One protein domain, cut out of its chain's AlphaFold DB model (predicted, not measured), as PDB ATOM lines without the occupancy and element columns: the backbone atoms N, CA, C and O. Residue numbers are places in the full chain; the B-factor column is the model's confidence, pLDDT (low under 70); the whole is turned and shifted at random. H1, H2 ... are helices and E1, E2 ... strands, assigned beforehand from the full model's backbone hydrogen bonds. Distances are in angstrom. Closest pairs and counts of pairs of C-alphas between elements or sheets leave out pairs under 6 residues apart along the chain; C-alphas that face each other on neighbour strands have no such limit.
ATOM      1  N   THR A  23     229.437 179.677 347.769       71.56
ATOM      2  CA  THR A  23     229.660 179.170 349.116       71.56
ATOM      3  C   THR A  23     230.437 177.869 349.017       71.56
ATOM      4  O   THR A  23     230.246 177.078 348.093       71.56
ATOM      5  N   LYS A  24     231.335 177.633 349.967       81.75
ATOM      6  CA  LYS A  24     232.082 176.380 350.034       81.75
ATOM      7  C   LYS A  24     231.388 175.387 350.956       81.75
ATOM      8  O   LYS A  24     230.911 175.797 352.013       81.75
ATOM      9  N   PRO A  25     231.343 174.093 350.606       85.81
ATOM     10  CA  PRO A  25     230.825 173.074 351.506       85.81
ATOM     11  C   PRO A  25     231.697 172.947 352.759       85.81
ATOM     12  O   PRO A  25     232.907 173.183 352.725       85.81
ATOM     13  N   GLY A  26     231.075 172.526 353.858       88.25
ATOM     14  CA  GLY A  26     231.757 172.276 355.123       88.25
ATOM     15  C   GLY A  26     231.833 173.501 356.041       88.25
ATOM     16  O   GLY A  26     231.357 174.587 355.693       88.25
ATOM     17  N   PRO A  27     232.380 173.319 357.254       89.94
ATOM     18  CA  PRO A  27     232.448 174.374 358.257       89.94
ATOM     19  C   PRO A  27     233.437 175.478 357.857       89.94
ATOM     20  O   PRO A  27     234.296 175.283 356.998       89.94
ATOM     21  N   CYS A  28     233.346 176.621 358.540       91.38
ATOM     22  CA  CYS A  28     234.385 177.650 358.507       91.38
ATOM     23  C   CYS A  28     235.755 177.072 358.891       91.38
ATOM     24  O   CYS A  28     235.845 176.127 359.686       91.38
ATOM     25  N   ARG A  29     236.837 177.669 358.376       90.88
ATOM     26  CA  ARG A  29     238.189 177.247 358.751       90.88
ATOM     27  C   ARG A  29     238.412 177.454 360.251       90.88
ATOM     28  O   ARG A  29     237.988 178.444 360.844       90.88
ATOM     29  N   LYS A  30     239.166 176.542 360.864       93.69
ATOM     30  CA  LYS A  30     239.654 176.729 362.231       93.69
ATOM     31  C   LYS A  30     240.853 177.678 362.215       93.69
ATOM     32  O   LYS A  30     241.913 177.323 361.702       93.69
ATOM     33  N   LEU A  31     240.691 178.866 362.791       94.25
ATOM     34  CA  LEU A  31     241.775 179.839 362.930       94.25
ATOM     35  C   LEU A  31     242.859 179.308 363.873       94.25
ATOM     36  O   LEU A  31     242.561 178.863 364.983       94.25
ATOM     37  N   LYS A  32     244.119 179.376 363.436       94.50
ATOM     38  CA  LYS A  32     245.283 178.996 364.255       94.50
ATOM     39  C   LYS A  32     245.843 180.176 365.040       94.50
ATOM     40  O   LYS A  32     246.510 179.972 366.049       94.50
ATOM     41  N   GLN A  33     245.592 181.397 364.573       93.19
ATOM     42  CA  GLN A  33     246.056 182.619 365.210       93.19
ATOM     43  C   GLN A  33     244.913 183.623 365.303       93.19
ATOM     44  O   GLN A  33     244.257 183.915 364.306       93.19
ATOM     45  N   GLN A  34     244.709 184.149 366.506       95.19
ATOM     46  CA  GLN A  34     243.730 185.184 366.806       95.19
ATOM     47  C   GLN A  34     244.357 186.184 367.774       95.19
ATOM     48  O   GLN A  34     245.218 185.823 368.581       95.19
ATOM     49  N   PHE A  35     243.919 187.429 367.687       93.19
ATOM     50  CA  PHE A  35     244.343 188.516 368.557       93.19
ATOM     51  C   PHE A  35     243.118 189.154 369.219       93.19
ATOM     52  O   PHE A  35     242.002 189.000 368.714       93.19
ATOM     53  N   PRO A  36     243.304 189.902 370.322       92.00
ATOM     54  CA  PRO A  36     242.276 190.812 370.804       92.00
ATOM     55  C   PRO A  36     241.819 191.778 369.695       92.00
ATOM     56  O   PRO A  36     242.562 191.992 368.729       92.00
ATOM     57  N   PRO A  37     240.638 192.404 369.841       90.31
ATOM     58  CA  PRO A  37     240.201 193.460 368.939       90.31
ATOM     59  C   PRO A  37     241.294 194.516 368.733       90.31
ATOM     60  O   PRO A  37     242.003 194.888 369.674       90.31
ATOM     61  N   THR A  38     241.436 194.979 367.491       89.38
ATOM     62  CA  THR A  38     242.437 195.989 367.144       89.38
ATOM     63  C   THR A  38     242.141 197.300 367.871       89.38
ATOM     64  O   THR A  38     240.985 197.676 368.056       89.38
ATOM     65  N   LYS A  39     243.195 198.005 368.286       89.50
ATOM     66  CA  LYS A  39     243.093 199.355 368.866       89.50
ATOM     67  C   LYS A  39     243.163 200.456 367.809       89.50
ATOM     68  O   LYS A  39     243.105 201.632 368.156       89.50
ATOM     69  N   MET A  40     243.340 200.081 366.545       89.38
ATOM     70  CA  MET A  40     243.399 201.026 365.437       89.38
ATOM     71  C   MET A  40     242.060 201.741 365.272       89.38
ATOM     72  O   MET A  40     240.999 201.149 365.466       89.38
ATOM     73  N   GLN A  41     242.118 203.018 364.909       86.69
ATOM     74  CA  GLN A  41     240.943 203.856 364.698       86.69
ATOM     75  C   GLN A  41     241.105 204.671 363.417       86.69
ATOM     76  O   GLN A  41     242.222 205.008 363.019       86.69
ATOM     77  N   GLY A  42     239.979 205.018 362.796       88.31
ATOM     78  CA  GLY A  42     239.934 205.878 361.622       88.31
ATOM     79  C   GLY A  42     240.055 205.132 360.295       88.31
ATOM     80  O   GLY A  42     239.919 203.914 360.200       88.31
ATOM     81  N   LYS A  43     240.271 205.903 359.225       92.88
ATOM     82  CA  LYS A  43     240.227 205.394 357.850       92.88
ATOM     83  C   LYS A  43     241.540 204.715 357.463       92.88
ATOM     84  O   LYS A  43     242.570 205.376 357.377       92.88
ATOM     85  N   MET A  44     241.467 203.434 357.129       94.69
ATOM     86  CA  MET A  44     242.560 202.647 356.559       94.69
ATOM     87  C   MET A  44     242.248 202.237 355.121       94.69
ATOM     88  O   MET A  44     241.097 202.242 354.694       94.69
ATOM     89  N   LEU A  45     243.274 201.885 354.358       95.44
ATOM     90  CA  LEU A  45     243.149 201.432 352.978       95.44
ATOM     91  C   LEU A  45     242.950 199.923 352.933       95.44
ATOM     92  O   LEU A  45     243.753 199.191 353.498       95.44
ATOM     93  N   LEU A  46     241.922 199.454 352.229       94.69
ATOM     94  CA  LEU A  46     241.771 198.042 351.899       94.69
ATOM     95  C   LEU A  46     242.876 197.652 350.906       94.69
ATOM     96  O   LEU A  46     242.827 197.992 349.725       94.69
ATOM     97  N   ARG A  47     243.897 196.958 351.410       94.88
ATOM     98  CA  ARG A  47     245.108 196.595 350.666       94.88
ATOM     99  C   ARG A  47     244.921 195.302 349.888       94.88
ATOM    100  O   ARG A  47     245.350 195.191 348.739       94.88
ATOM    101  N   SER A  48     244.330 194.297 350.519       94.50
ATOM    102  CA  SER A  48     244.041 193.025 349.867       94.50
ATOM    103  C   SER A  48     242.834 192.330 350.467       94.50
ATOM    104  O   SER A  48     242.457 192.589 351.610       94.50
ATOM    105  N   MET A  49     242.236 191.457 349.664       93.25
ATOM    106  CA  MET A  49     241.075 190.672 350.037       93.25
ATOM    107  C   MET A  49     241.220 189.217 349.594       93.25
ATOM    108  O   MET A  49     241.749 188.906 348.528       93.25
ATOM    109  N   TYR A  50     240.690 188.333 350.419       92.62
ATOM    110  CA  TYR A  50     240.393 186.946 350.127       92.62
ATOM    111  C   TYR A  50     238.883 186.776 350.178       92.62
ATOM    112  O   TYR A  50     238.232 187.291 351.088       92.62
ATOM    113  N   LEU A  51     238.352 185.994 349.251       89.44
ATOM    114  CA  LEU A  51     237.005 185.458 349.306       89.44
ATOM    115  C   LEU A  51     237.114 184.001 348.879       89.44
ATOM    116  O   LEU A  51     237.744 183.719 347.870       89.44
ATOM    117  N   ASN A  52     236.509 183.070 349.608       86.00
ATOM    118  CA  ASN A  52     236.631 181.643 349.291       86.00
ATOM    119  C   ASN A  52     236.127 181.253 347.883       86.00
ATOM    120  O   ASN A  52     236.504 180.209 347.358       86.00
ATOM    121  N   SER A  53     235.328 182.099 347.233       75.62
ATOM    122  CA  SER A  53     234.967 181.949 345.821       75.62
ATOM    123  C   SER A  53     236.119 182.193 344.839       75.62
ATOM    124  O   SER A  53     236.002 181.872 343.662       75.62
ATOM    125  N   PHE A  54     237.211 182.812 345.286       72.50
ATOM    126  CA  PHE A  54     238.413 183.061 344.488       72.50
ATOM    127  C   PHE A  54     239.253 181.805 344.283       72.50
ATOM    128  O   PHE A  54     240.042 181.756 343.346       72.50
ATOM    129  N   ASP A  55     239.037 180.764 345.083       65.00
ATOM    130  CA  ASP A  55     239.747 179.487 344.992       65.00
ATOM    131  C   ASP A  55     239.535 178.754 343.654       65.00
ATOM    132  O   ASP A  55     240.251 177.801 343.357       65.00
ATOM    133  N   THR A  56     238.572 179.190 342.836       62.06
ATOM    134  CA  THR A  56     238.325 178.672 341.481       62.06
ATOM    135  C   THR A  56     238.799 179.611 340.366       62.06
ATOM    136  O   THR A  56     238.641 179.274 339.195       62.06
ATOM    137  N   VAL A  57     239.350 180.788 340.688       56.66
ATOM    138  CA  VAL A  57     239.728 181.818 339.708       56.66
ATOM    139  C   VAL A  57     241.250 181.921 339.603       56.66
ATOM    140  O   VAL A  57     241.956 182.127 340.587       56.66
ATOM    141  N   SER A  58     241.763 181.792 338.380       52.62
ATOM    142  CA  SER A  58     243.174 181.983 338.044       52.62
ATOM    143  C   SER A  58     243.610 183.437 338.259       52.62
ATOM    144  O   SER A  58     243.012 184.339 337.681       52.62
ATOM    145  N   THR A  59     244.679 183.636 339.040       56.84
ATOM    146  CA  THR A  59     245.530 184.844 339.123       56.84
ATOM    147  C   THR A  59     244.805 186.189 339.005       56.84
ATOM    148  O   THR A  59     244.656 186.740 337.913       56.84
ATOM    149  N   PHE A  60     244.446 186.773 340.148       66.38
ATOM    150  CA  PHE A  60     244.003 188.163 340.194       66.38
ATOM    151  C   PHE A  60     245.162 189.106 339.882       66.38
ATOM    152  O   PHE A  60     246.175 189.118 340.580       66.38
ATOM    153  N   GLN A  61     244.996 189.917 338.837       68.00
ATOM    154  CA  GLN A  61     245.904 191.026 338.581       68.00
ATOM    155  C   GLN A  61     245.711 192.088 339.668       68.00
ATOM    156  O   GLN A  61     244.562 192.401 340.003       68.00
ATOM    157  N   PRO A  62     246.796 192.649 340.227       68.81
ATOM    158  CA  PRO A  62     246.676 193.748 341.165       68.81
ATOM    159  C   PRO A  62     245.894 194.906 340.543       68.81
ATOM    160  O   PRO A  62     246.169 195.313 339.414       68.81
ATOM    161  N   SER A  63     244.937 195.453 341.286       72.25
ATOM    162  CA  SER A  63     244.292 196.716 340.919       72.25
ATOM    163  C   SER A  63     244.910 197.873 341.711       72.25
ATOM    164  O   SER A  63     245.602 197.656 342.702       72.25
ATOM    165  N   ASN A  64     244.694 199.109 341.254       79.88
ATOM    166  CA  ASN A  64     245.027 200.337 341.994       79.88
ATOM    167  C   ASN A  64     243.790 200.904 342.722       79.88
ATOM    168  O   ASN A  64     243.654 202.115 342.911       79.88
ATOM    169  N   LEU A  65     242.857 200.029 343.095       86.56
ATOM    170  CA  LEU A  65     241.618 200.363 343.780       86.56
ATOM    171  C   LEU A  65     241.860 200.570 345.285       86.56
ATOM    172  O   LEU A  65     241.690 199.683 346.118       86.56
ATOM    173  N   CYS A  66     242.225 201.793 345.646       90.00
ATOM    174  CA  CYS A  66     242.513 202.185 347.023       90.00
ATOM    175  C   CYS A  66     241.255 202.642 347.780       90.00
ATOM    176  O   CYS A  66     241.052 203.833 348.023       90.00
ATOM    177  N   ILE A  67     240.407 201.682 348.162       91.38
ATOM    178  CA  ILE A  67     239.204 201.936 348.971       91.38
ATOM    179  C   ILE A  67     239.610 202.241 350.412       91.38
ATOM    180  O   ILE A  67     240.356 201.482 351.029       91.38
ATOM    181  N   ARG A  68     239.086 203.336 350.968       92.38
ATOM    182  CA  ARG A  68     239.232 203.662 352.390       92.38
ATOM    183  C   ARG A  68     238.051 203.114 353.178       92.38
ATOM    184  O   ARG A  68     236.907 203.327 352.788       92.38
ATOM    185  N   TYR A  69     238.338 202.478 354.302       89.25
ATOM    186  CA  TYR A  69     237.352 201.929 355.217       89.25
ATOM    187  C   TYR A  69     237.667 202.375 356.641       89.25
ATOM    188  O   TYR A  69     238.835 202.437 357.020       89.25
ATOM    189  N   ASP A  70     236.644 202.715 357.419       90.19
ATOM    190  CA  ASP A  70     236.835 203.073 358.823       90.19
ATOM    191  C   ASP A  70     236.951 201.800 359.665       90.19
ATOM    192  O   ASP A  70     236.006 201.018 359.753       90.19
ATOM    193  N   VAL A  71     238.124 201.557 360.255       82.75
ATOM    194  CA  VAL A  71     238.358 200.323 361.022       82.75
ATOM    195  C   VAL A  71     237.725 200.336 362.413       82.75
ATOM    196  O   VAL A  71     237.634 199.288 363.046       82.75
ATOM    197  N   ALA A  72     237.246 201.494 362.874       78.94
ATOM    198  CA  ALA A  72     236.462 201.610 364.102       78.94
ATOM    199  C   ALA A  72     234.954 201.395 363.867       78.94
ATOM    200  O   ALA A  72     234.166 201.459 364.815       78.94
ATOM    201  N   ALA A  73     234.539 201.160 362.617       73.44
ATOM    202  CA  ALA A  73     233.133 201.065 362.258       73.44
ATOM    203  C   ALA A  73     232.459 199.823 362.892       73.44
ATOM    204  O   ALA A  73     233.064 198.743 362.938       73.44
ATOM    205  N   PRO A  74     231.209 199.936 363.394       68.81
ATOM    206  CA  PRO A  74     230.487 198.831 364.030       68.81
ATOM    207  C   PRO A  74     230.374 197.561 363.179       68.81
ATOM    208  O   PRO A  74     230.297 196.466 363.730       68.81
ATOM    209  N   GLU A  75     230.388 197.692 361.857       69.00
ATOM    210  CA  GLU A  75     230.306 196.607 360.878       69.00
ATOM    211  C   GLU A  75     231.479 195.623 360.990       69.00
ATOM    212  O   GLU A  75     231.362 194.464 360.584       69.00
ATOM    213  N   LEU A  76     232.599 196.057 361.578       74.19
ATOM    214  CA  LEU A  76     233.771 195.218 361.814       74.19
ATOM    215  C   LEU A  76     233.745 194.484 363.160       74.19
ATOM    216  O   LEU A  76     234.642 193.687 363.425       74.19
ATOM    217  N   LYS A  77     232.720 194.688 364.001       76.19
ATOM    218  CA  LYS A  77     232.604 194.021 365.314       76.19
ATOM    219  C   LYS A  77     232.510 192.497 365.218       76.19
ATOM    220  O   LYS A  77     232.963 191.812 366.128       76.19
ATOM    221  N   ASP A  78     231.975 191.978 364.117       86.56
ATOM    222  CA  ASP A  78     231.865 190.531 363.886       86.56
ATOM    223  C   ASP A  78     233.146 189.910 363.308       86.56
ATOM    224  O   ASP A  78     233.176 188.716 363.002       86.56
ATOM    225  N   TYR A  79     234.189 190.710 363.076       93.06
ATOM    226  CA  TYR A  79     235.433 190.215 362.511       93.06
ATOM    227  C   TYR A  79     236.394 189.783 363.613       93.06
ATOM    228  O   TYR A  79     236.571 190.438 364.636       93.06
ATOM    229  N   THR A  80     237.090 188.683 363.355       95.62
ATOM    230  CA  THR A  80     238.211 188.227 364.171       95.62
ATOM    231  C   THR A  80     239.505 188.838 363.648       95.62
ATOM    232  O   THR A  80     239.796 188.763 362.454       95.62
ATOM    233  N   VAL A  81     240.320 189.414 364.531       96.19
ATOM    234  CA  VAL A  81     241.655 189.900 364.163       96.19
ATOM    235  C   VAL A  81     242.611 188.715 364.077       96.19
ATOM    236  O   VAL A  81     242.836 188.019 365.068       96.19
ATOM    237  N   ILE A  82     243.204 188.497 362.904       97.50
ATOM    238  CA  ILE A  82     244.139 187.387 362.654       97.50
ATOM    239  C   ILE A  82     245.576 187.850 362.378       97.50
ATOM    240  O   ILE A  82     246.473 187.021 362.241       97.50
ATOM    241  N   GLY A  83     245.809 189.163 362.340       97.25
ATOM    242  CA  GLY A  83     247.127 189.792 362.255       97.25
ATOM    243  C   GLY A  83     247.015 191.296 362.465       97.25
ATOM    244  O   GLY A  83     246.097 191.909 361.938       97.25
ATOM    245  N   THR A  84     247.899 191.901 363.250       96.62
ATOM    246  CA  THR A  84     247.967 193.361 363.418       96.62
ATOM    247  C   THR A  84     249.243 193.747 364.159       96.62
ATOM    248  O   THR A  84     249.774 192.955 364.939       96.62
ATOM    249  N   ASP A  85     249.705 194.976 363.961       96.00
ATOM    250  CA  ASP A  85     250.685 195.654 364.818       96.00
ATOM    251  C   ASP A  85     250.068 196.800 365.647       96.00
ATOM    252  O   ASP A  85     250.780 197.493 366.377       96.00
ATOM    253  N   ASN A  86     248.744 196.985 365.564       94.25
ATOM    254  CA  ASN A  86     247.977 198.098 366.131       94.25
ATOM    255  C   ASN A  86     248.445 199.503 365.694       94.25
ATOM    256  O   ASN A  86     248.129 200.479 366.377       94.25
ATOM    257  N   LYS A  87     249.195 199.626 364.592       93.88
ATOM    258  CA  LYS A  87     249.754 200.904 364.118       93.88
ATOM    259  C   LYS A  87     249.586 201.101 362.618       93.88
ATOM    260  O   LYS A  87     248.999 202.095 362.204       93.88
ATOM    261  N   ASP A  88     250.056 200.149 361.821       96.44
ATOM    262  CA  ASP A  88     250.161 200.288 360.371       96.44
ATOM    263  C   ASP A  88     249.294 199.293 359.607       96.44
ATOM    264  O   ASP A  88     248.922 199.578 358.465       96.44
ATOM    265  N   TYR A  89     248.926 198.158 360.208       96.94
ATOM    266  CA  TYR A  89     248.037 197.201 359.554       96.94
ATOM    267  C   TYR A  89     247.151 196.391 360.497       96.94
ATOM    268  O   TYR A  89     247.452 196.134 361.667       96.94
ATOM    269  N   VAL A  90     246.061 195.895 359.917       97.00
ATOM    270  CA  VAL A  90     245.191 194.889 360.519       97.00
ATOM    271  C   VAL A  90     244.697 193.924 359.443       97.00
ATOM    272  O   VAL A  90     244.399 194.322 358.320       97.00
ATOM    273  N   VAL A  91     244.620 192.644 359.785       97.38
ATOM    274  CA  VAL A  91     244.066 191.568 358.967       97.38
ATOM    275  C   VAL A  91     242.855 191.011 359.696       97.38
ATOM    276  O   VAL A  91     242.965 190.498 360.815       97.38
ATOM    277  N   LEU A  92     241.699 191.139 359.060       96.31
ATOM    278  CA  LEU A  92     240.397 190.807 359.617       96.31
ATOM    279  C   LEU A  92     239.817 189.591 358.906       96.31
ATOM    280  O   LEU A  92     239.829 189.518 357.682       96.31
ATOM    281  N   TYR A  93     239.280 188.666 359.689       96.38
ATOM    282  CA  TYR A  93     238.619 187.447 359.250       96.38
ATOM    283  C   TYR A  93     237.137 187.503 359.587       96.38
ATOM    284  O   TYR A  93     236.784 187.839 360.715       96.38
ATOM    285  N   LYS A  94     236.272 187.073 358.671       95.06
ATOM    286  CA  LYS A  94     234.895 186.719 359.014       95.06
ATOM    287  C   LYS A  94     234.425 185.563 358.144       95.06
ATOM    288  O   LYS A  94     234.812 185.415 356.984       95.06
ATOM    289  N   CYS A  95     233.599 184.721 358.747       93.88
ATOM    290  CA  CYS A  95     232.983 183.598 358.077       93.88
ATOM    291  C   CYS A  95     231.523 183.486 358.482       93.88
ATOM    292  O   CYS A  95     231.186 183.520 359.664       93.88
ATOM    293  N   ASN A  96     230.668 183.334 357.479       93.25
ATOM    294  CA  ASN A  96     229.245 183.110 357.651       93.25
ATOM    295  C   ASN A  96     228.953 181.655 357.274       93.25
ATOM    296  O   ASN A  96     229.073 181.295 356.102       93.25
ATOM    297  N   TYR A  97     228.597 180.823 358.257       92.69
ATOM    298  CA  TYR A  97     228.189 179.434 358.036       92.69
ATOM    299  C   TYR A  97     226.666 179.324 357.927       92.69
ATOM    300  O   TYR A  97     225.929 179.762 358.809       92.69
ATOM    301  N   PHE A  98     226.196 178.692 356.858       91.44
ATOM    302  CA  PHE A  98     224.788 178.477 356.562       91.44
ATOM    303  C   PHE A  98     224.400 177.050 356.953       91.44
ATOM    304  O   PHE A  98     224.691 176.082 356.249       91.44
ATOM    305  N   ASN A  99     223.722 176.904 358.094       89.50
ATOM    306  CA  ASN A  99     223.419 175.589 358.670       89.50
ATOM    307  C   ASN A  99     222.470 174.736 357.804       89.50
ATOM    308  O   ASN A  99     222.538 173.510 357.857       89.50
ATOM    309  N   VAL A 100     221.602 175.374 357.009       91.19
ATOM    310  CA  VAL A 100     220.651 174.689 356.115       91.19
ATOM    311  C   VAL A 100     221.381 174.029 354.947       91.19
ATOM    312  O   VAL A 100     221.210 172.837 354.712       91.19
ATOM    313  N   SER A 101     222.238 174.777 354.251       90.81
ATOM    314  CA  SER A 101     223.008 174.284 353.104       90.81
ATOM    315  C   SER A 101     224.296 173.560 353.497       90.81
ATOM    316  O   SER A 101     224.930 172.945 352.646       90.81
ATOM    317  N   LYS A 102     224.703 173.629 354.772       91.94
ATOM    318  CA  LYS A 102     225.995 173.130 355.276       91.94
ATOM    319  C   LYS A 102     227.195 173.732 354.534       91.94
ATOM    320  O   LYS A 102     228.229 173.077 354.384       91.94
ATOM    321  N   THR A 103     227.063 174.980 354.097       91.62
ATOM    322  CA  THR A 103     228.099 175.725 353.372       91.62
ATOM    323  C   THR A 103     228.535 176.969 354.140       91.62
ATOM    324  O   THR A 103     227.896 177.366 355.111       91.62
ATOM    325  N   HIS A 104     229.621 177.610 353.714       92.69
ATOM    326  CA  HIS A 104     230.077 178.880 354.266       92.69
ATOM    327  C   HIS A 104     230.554 179.869 353.200       92.69
ATOM    328  O   HIS A 104     230.971 179.492 352.102       92.69
ATOM    329  N   ILE A 105     230.561 181.148 353.570       91.81
ATOM    330  CA  ILE A 105     231.292 182.213 352.878       91.81
ATOM    331  C   ILE A 105     232.353 182.733 353.839       91.81
ATOM    332  O   ILE A 105     232.034 183.099 354.967       91.81
ATOM    333  N   GLU A 106     233.603 182.756 353.391       92.56
ATOM    334  CA  GLU A 106     234.757 183.202 354.172       92.56
ATOM    335  C   GLU A 106     235.441 184.351 353.439       92.56
ATOM    336  O   GLU A 106     235.699 184.250 352.239       92.56
ATOM    337  N   PHE A 107     235.738 185.426 354.165       92.50
ATOM    338  CA  PHE A 107     236.459 186.580 353.647       92.50
ATOM    339  C   PHE A 107     237.512 187.060 354.633       92.50
ATOM    340  O   PHE A 107     237.324 187.036 355.853       92.50
ATOM    341  N   ILE A 108     238.645 187.481 354.074       95.12
ATOM    342  CA  ILE A 108     239.798 187.948 354.839       95.12
ATOM    343  C   ILE A 108     240.333 189.203 354.179       95.12
ATOM    344  O   ILE A 108     240.743 189.165 353.027       95.12
ATOM    345  N   ASN A 109     240.343 190.303 354.917       95.38
ATOM    346  CA  ASN A 109     240.747 191.602 354.403       95.38
ATOM    347  C   ASN A 109     241.955 192.112 355.179       95.38
ATOM    348  O   ASN A 109     241.934 192.127 356.410       95.38
ATOM    349  N   ALA A 110     242.983 192.565 354.467       96.44
ATOM    350  CA  ALA A 110     244.074 193.325 355.057       96.44
ATOM    351  C   ALA A 110     243.876 194.814 354.786       96.44
ATOM    352  O   ALA A 110     243.686 195.232 353.640       96.44
ATOM    353  N   TYR A 111     243.984 195.606 355.844       96.00
ATOM    354  CA  TYR A 111     243.934 197.056 355.803       96.00
ATOM    355  C   TYR A 111     245.286 197.637 356.204       96.00
ATOM    356  O   TYR A 111     245.923 197.123 357.127       96.00
ATOM    357  N   THR A 112     245.713 198.713 355.545       96.75
ATOM    358  CA  THR A 112     246.975 199.411 355.836       96.75
ATOM    359  C   THR A 112     246.774 200.915 356.010       96.75
ATOM    360  O   THR A 112     245.863 201.505 355.430       96.75
ATOM    361  N   SER A 113     247.615 201.554 356.826       95.31
ATOM    362  CA  SER A 113     247.590 203.008 357.062       95.31
ATOM    363  C   SER A 113     248.008 203.808 355.821       95.31
ATOM    364  O   SER A 113     247.514 204.909 355.580       95.31
ATOM    365  N   VAL A 114     248.888 203.229 354.998       94.81
ATOM    366  CA  VAL A 114     249.459 203.842 353.792       94.81
ATOM    367  C   VAL A 114     249.299 202.942 352.567       94.81
ATOM    368  O   VAL A 114     249.137 201.725 352.689       94.81
ATOM    369  N   LYS A 115     249.360 203.555 351.379       93.38
ATOM    370  CA  LYS A 115     249.238 202.866 350.084       93.38
ATOM    371  C   LYS A 115     250.395 201.899 349.821       93.38
ATOM    372  O   LYS A 115     250.153 200.800 349.343       93.38
ATOM    373  N   THR A 116     251.614 202.303 350.173       94.12
ATOM    374  CA  THR A 116     252.855 201.531 350.015       94.12
ATOM    375  C   THR A 116     253.417 201.183 351.401       94.12
ATOM    376  O   THR A 116     254.196 201.966 351.954       94.12
ATOM    377  N   PRO A 117     252.996 200.067 352.024       95.75
ATOM    378  CA  PRO A 117     253.435 199.701 353.367       95.75
ATOM    379  C   PRO A 117     254.906 199.288 353.395       95.75
ATOM    380  O   PRO A 117     255.469 198.859 352.387       95.75
ATOM    381  N   SER A 118     255.522 199.354 354.574       97.88
ATOM    382  CA  SER A 118     256.895 198.884 354.757       97.88
ATOM    383  C   SER A 118     257.014 197.362 354.545       97.88
ATOM    384  O   SER A 118     256.037 196.626 354.736       97.88
ATOM    385  N   PRO A 119     258.216 196.838 354.233       97.94
ATOM    386  CA  PRO A 119     258.441 195.394 354.143       97.94
ATOM    387  C   PRO A 119     258.050 194.629 355.416       97.94
ATOM    388  O   PRO A 119     257.558 193.505 355.334       97.94
ATOM    389  N   ALA A 120     258.211 195.246 356.594       98.19
ATOM    390  CA  ALA A 120     257.809 194.654 357.868       98.19
ATOM    391  C   ALA A 120     256.285 194.461 357.959       98.19
ATOM    392  O   ALA A 120     255.827 193.391 358.363       98.19
ATOM    393  N   VAL A 121     255.506 195.457 357.520       98.12
ATOM    394  CA  VAL A 121     254.039 195.378 357.453       98.12
ATOM    395  C   VAL A 121     253.596 194.299 356.465       98.12
ATOM    396  O   VAL A 121     252.763 193.457 356.798       98.12
ATOM    397  N   LEU A 122     254.194 194.267 355.269       97.56
ATOM    398  CA  LEU A 122     253.891 193.246 354.258       97.56
ATOM    399  C   LEU A 122     254.189 191.828 354.768       97.56
ATOM    400  O   LEU A 122     253.377 190.921 354.580       97.56
ATOM    401  N   ASN A 123     255.309 191.646 355.471       98.19
ATOM    402  CA  ASN A 123     255.652 190.370 356.092       98.19
ATOM    403  C   ASN A 123     254.665 189.985 357.205       98.19
ATOM    404  O   ASN A 123     254.266 188.827 357.298       98.19
ATOM    405  N   GLY A 124     254.221 190.946 358.021       98.06
ATOM    406  CA  GLY A 124     253.191 190.723 359.039       98.06
ATOM    407  C   GLY A 124     251.871 190.214 358.450       98.06
ATOM    408  O   GLY A 124     251.304 189.236 358.944       98.06
ATOM    409  N   ILE A 125     251.432 190.813 357.340       98.00
ATOM    410  CA  ILE A 125     250.238 190.387 356.595       98.00
ATOM    411  C   ILE A 125     250.424 188.969 356.025       98.00
ATOM    412  O   ILE A 125     249.582 188.101 356.258       98.00
ATOM    413  N   SER A 126     251.548 188.699 355.349       97.56
ATOM    414  CA  SER A 126     251.870 187.364 354.807       97.56
ATOM    415  C   SER A 126     251.905 186.290 355.902       97.56
ATOM    416  O   SER A 126     251.359 185.196 355.735       97.56
ATOM    417  N   LEU A 127     252.482 186.597 357.067       97.75
ATOM    418  CA  LEU A 127     252.514 185.684 358.209       97.75
ATOM    419  C   LEU A 127     251.114 185.370 358.742       97.75
ATOM    420  O   LEU A 127     250.853 184.207 359.057       97.75
ATOM    421  N   ALA A 128     250.217 186.358 358.819       97.62
ATOM    422  CA  ALA A 128     248.829 186.142 359.230       97.62
ATOM    423  C   ALA A 128     248.108 185.166 358.284       97.62
ATOM    424  O   ALA A 128     247.412 184.254 358.742       97.62
ATOM    425  N   TYR A 129     248.332 185.302 356.973       95.69
ATOM    426  CA  TYR A 129     247.788 184.397 355.960       95.69
ATOM    427  C   TYR A 129     248.342 182.978 356.094       95.69
ATOM    428  O   TYR A 129     247.578 182.024 356.277       95.69
ATOM    429  N   LYS A 130     249.671 182.833 356.100       95.62
ATOM    430  CA  LYS A 130     250.352 181.532 356.209       95.62
ATOM    431  C   LYS A 130     249.989 180.792 357.489       95.62
ATOM    432  O   LYS A 130     249.655 179.609 357.442       95.62
ATOM    433  N   LYS A 131     249.999 181.479 358.638       96.38
ATOM    434  CA  LYS A 131     249.658 180.869 359.932       96.38
ATOM    435  C   LYS A 131     248.233 180.350 359.959       96.38
ATOM    436  O   LYS A 131     247.994 179.317 360.572       96.38
ATOM    437  N   ASN A 132     247.309 181.011 359.271       94.75
ATOM    438  CA  ASN A 132     245.933 180.545 359.184       94.75
ATOM    439  C   ASN A 132     245.689 179.578 358.024       94.75
ATOM    440  O   ASN A 132     244.572 179.093 357.913       94.75
ATOM    441  N   GLY A 133     246.709 179.219 357.233       91.56
ATOM    442  CA  GLY A 133     246.630 178.223 356.160       91.56
ATOM    443  C   GLY A 133     246.006 178.750 354.868       91.56
ATOM    444  O   GLY A 133     245.300 178.002 354.193       91.56
ATOM    445  N   LEU A 134     246.146 180.043 354.578       90.44
ATOM    446  CA  LEU A 134     245.739 180.624 353.297       90.44
ATOM    447  C   LEU A 134     246.876 180.515 352.287       90.44
ATOM    448  O   LEU A 134     248.035 180.754 352.629       90.44
ATOM    449  N   ASP A 135     246.523 180.210 351.040       89.75
ATOM    450  CA  ASP A 135     247.431 180.370 349.909       89.75
ATOM    451  C   ASP A 135     247.401 181.834 349.452       89.75
ATOM    452  O   ASP A 135     246.358 182.357 349.057       89.75
ATOM    453  N   GLU A 136     248.554 182.501 349.503       89.50
ATOM    454  CA  GLU A 136     248.686 183.904 349.104       89.50
ATOM    455  C   GLU A 136     248.354 184.140 347.623       89.50
ATOM    456  O   GLU A 136     247.984 185.249 347.249       89.50
ATOM    457  N   LYS A 137     248.402 183.101 346.778       88.19
ATOM    458  CA  LYS A 137     247.995 183.189 345.363       88.19
ATOM    459  C   LYS A 137     246.505 183.473 345.177       88.19
ATOM    460  O   LYS A 137     246.106 183.943 344.117       88.19
ATOM    461  N   LEU A 138     245.698 183.181 346.195       88.12
ATOM    462  CA  LEU A 138     244.251 183.406 346.204       88.12
ATOM    463  C   LEU A 138     243.884 184.784 346.776       88.12
ATOM    464  O   LEU A 138     242.707 185.130 346.873       88.12
ATOM    465  N   ILE A 139     244.890 185.570 347.171       90.12
ATOM    466  CA  ILE A 139     244.719 186.908 347.724       90.12
ATOM    467  C   ILE A 139     244.737 187.923 346.584       90.12
ATOM    468  O   ILE A 139     245.745 188.128 345.908       90.12
ATOM    469  N   MET A 140     243.625 188.625 346.410       90.50
ATOM    470  CA  MET A 140     243.524 189.738 345.481       90.50
ATOM    471  C   MET A 140     244.160 190.980 346.110       90.50
ATOM    472  O   MET A 140     243.701 191.471 347.143       90.50
ATOM    473  N   THR A 141     245.215 191.514 345.489       91.62
ATOM    474  CA  THR A 141     245.774 192.817 345.880       91.62
ATOM    475  C   THR A 141     244.989 193.944 345.212       91.62
ATOM    476  O   THR A 141     244.851 193.984 343.991       91.62
ATOM    477  N   LEU A 142     244.461 194.854 346.031       90.88
ATOM    478  CA  LEU A 142     243.582 195.945 345.610       90.88
ATOM    479  C   LEU A 142     244.267 197.310 345.613       90.88
ATOM    480  O   LEU A 142     243.913 198.168 344.819       90.88
TER     481      LEU A 142
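Overview. This is residues 23 to 142 of the 144 residues of the protein "uncharacterized protein LOC108087417" of Drosophila ficusphila (UniProt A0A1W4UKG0). A strongly twisted antiparallel sheet of five strands has one long helix, H2, packed over one face, along the strands; E4 and E5 make a long hairpin whose turn lies at one end of the longest axis. A long opening stretch, residues 23 to 42, begins beside E5 and runs past E3 to E1, while the short H1 only grazes the sheet. The printed part has 120 residues, with named elements in the order E1, H1, E2, E3, E4, E5, H2 and the sheet order E2, E1, E5, E4, E3. The class is mixed, helices and strands, though under half of the residues are in named elements. The whole is compact, with a radius of gyration of the C-alphas of 14.0 A and spans of 40 by 31 by 24 A.

Arrangement. Residues 24 to 25 pair antiparallel with residues 103 to 104 of E5, residues 103 to 112. E1, residues 43 to 51, bends by 62 degrees at residue 47 and is antiparallel to E5 at 145 degrees, with N 47 and O 110 2.8 A apart. H1, residues 52 to 56, only grazes the sheet with its residues 52 to 53. The edge strand E2, residues 68 to 70, is antiparallel to E1, with N 69 and O 44 2.8 A apart. The other edge strand, E3, residues 80 to 84, forms a hairpin with E4, residues 89 to 98, where N 91 and O 83 are 2.7 A apart. E4 and E5 form the next hairpin, at 168 degrees, with N 92 and O 109 2.8 A apart; E3, E4 and E5 are a meander, each strand the antiparallel neighbour of the one before. H2, residues 119 to 132, is on the sheet at a height of 9.0 A, making two layers, a helix on one face of a sheet. It lies over E4 and runs along the strands, at 19 degrees to E4 on the local plane; it is only just not over E5, on which 2 of its 14 C-alphas fall. Its closest C-alphas to E3 are those of Ala 128 and Gly 83, 5.0 A apart. In H2 every O i to N i+4 pair is within hydrogen-bond range; in H1 0 of 1 is, beside 1 of 2 O i to N i+3 pairs.

Along the chain. E1 begins at C-alpha 43 (240.227, 205.394, 357.850) and is 21.9 A long. E4 is 30.0 A and E5 30.4 A long. H2 is 20.1 A long and ends at C-alpha 132 (245.933, 180.545, 359.184).

Size, cuts and confidence. The two C-alphas farthest apart, of Val 100 and Ser 118, are 43.6 A apart. The printed part has no cut, and the link from H1 to E2 is long. The mean pLDDT of the printed part is 89.2, with residues 55 to 62 and 74 to 75 under 70.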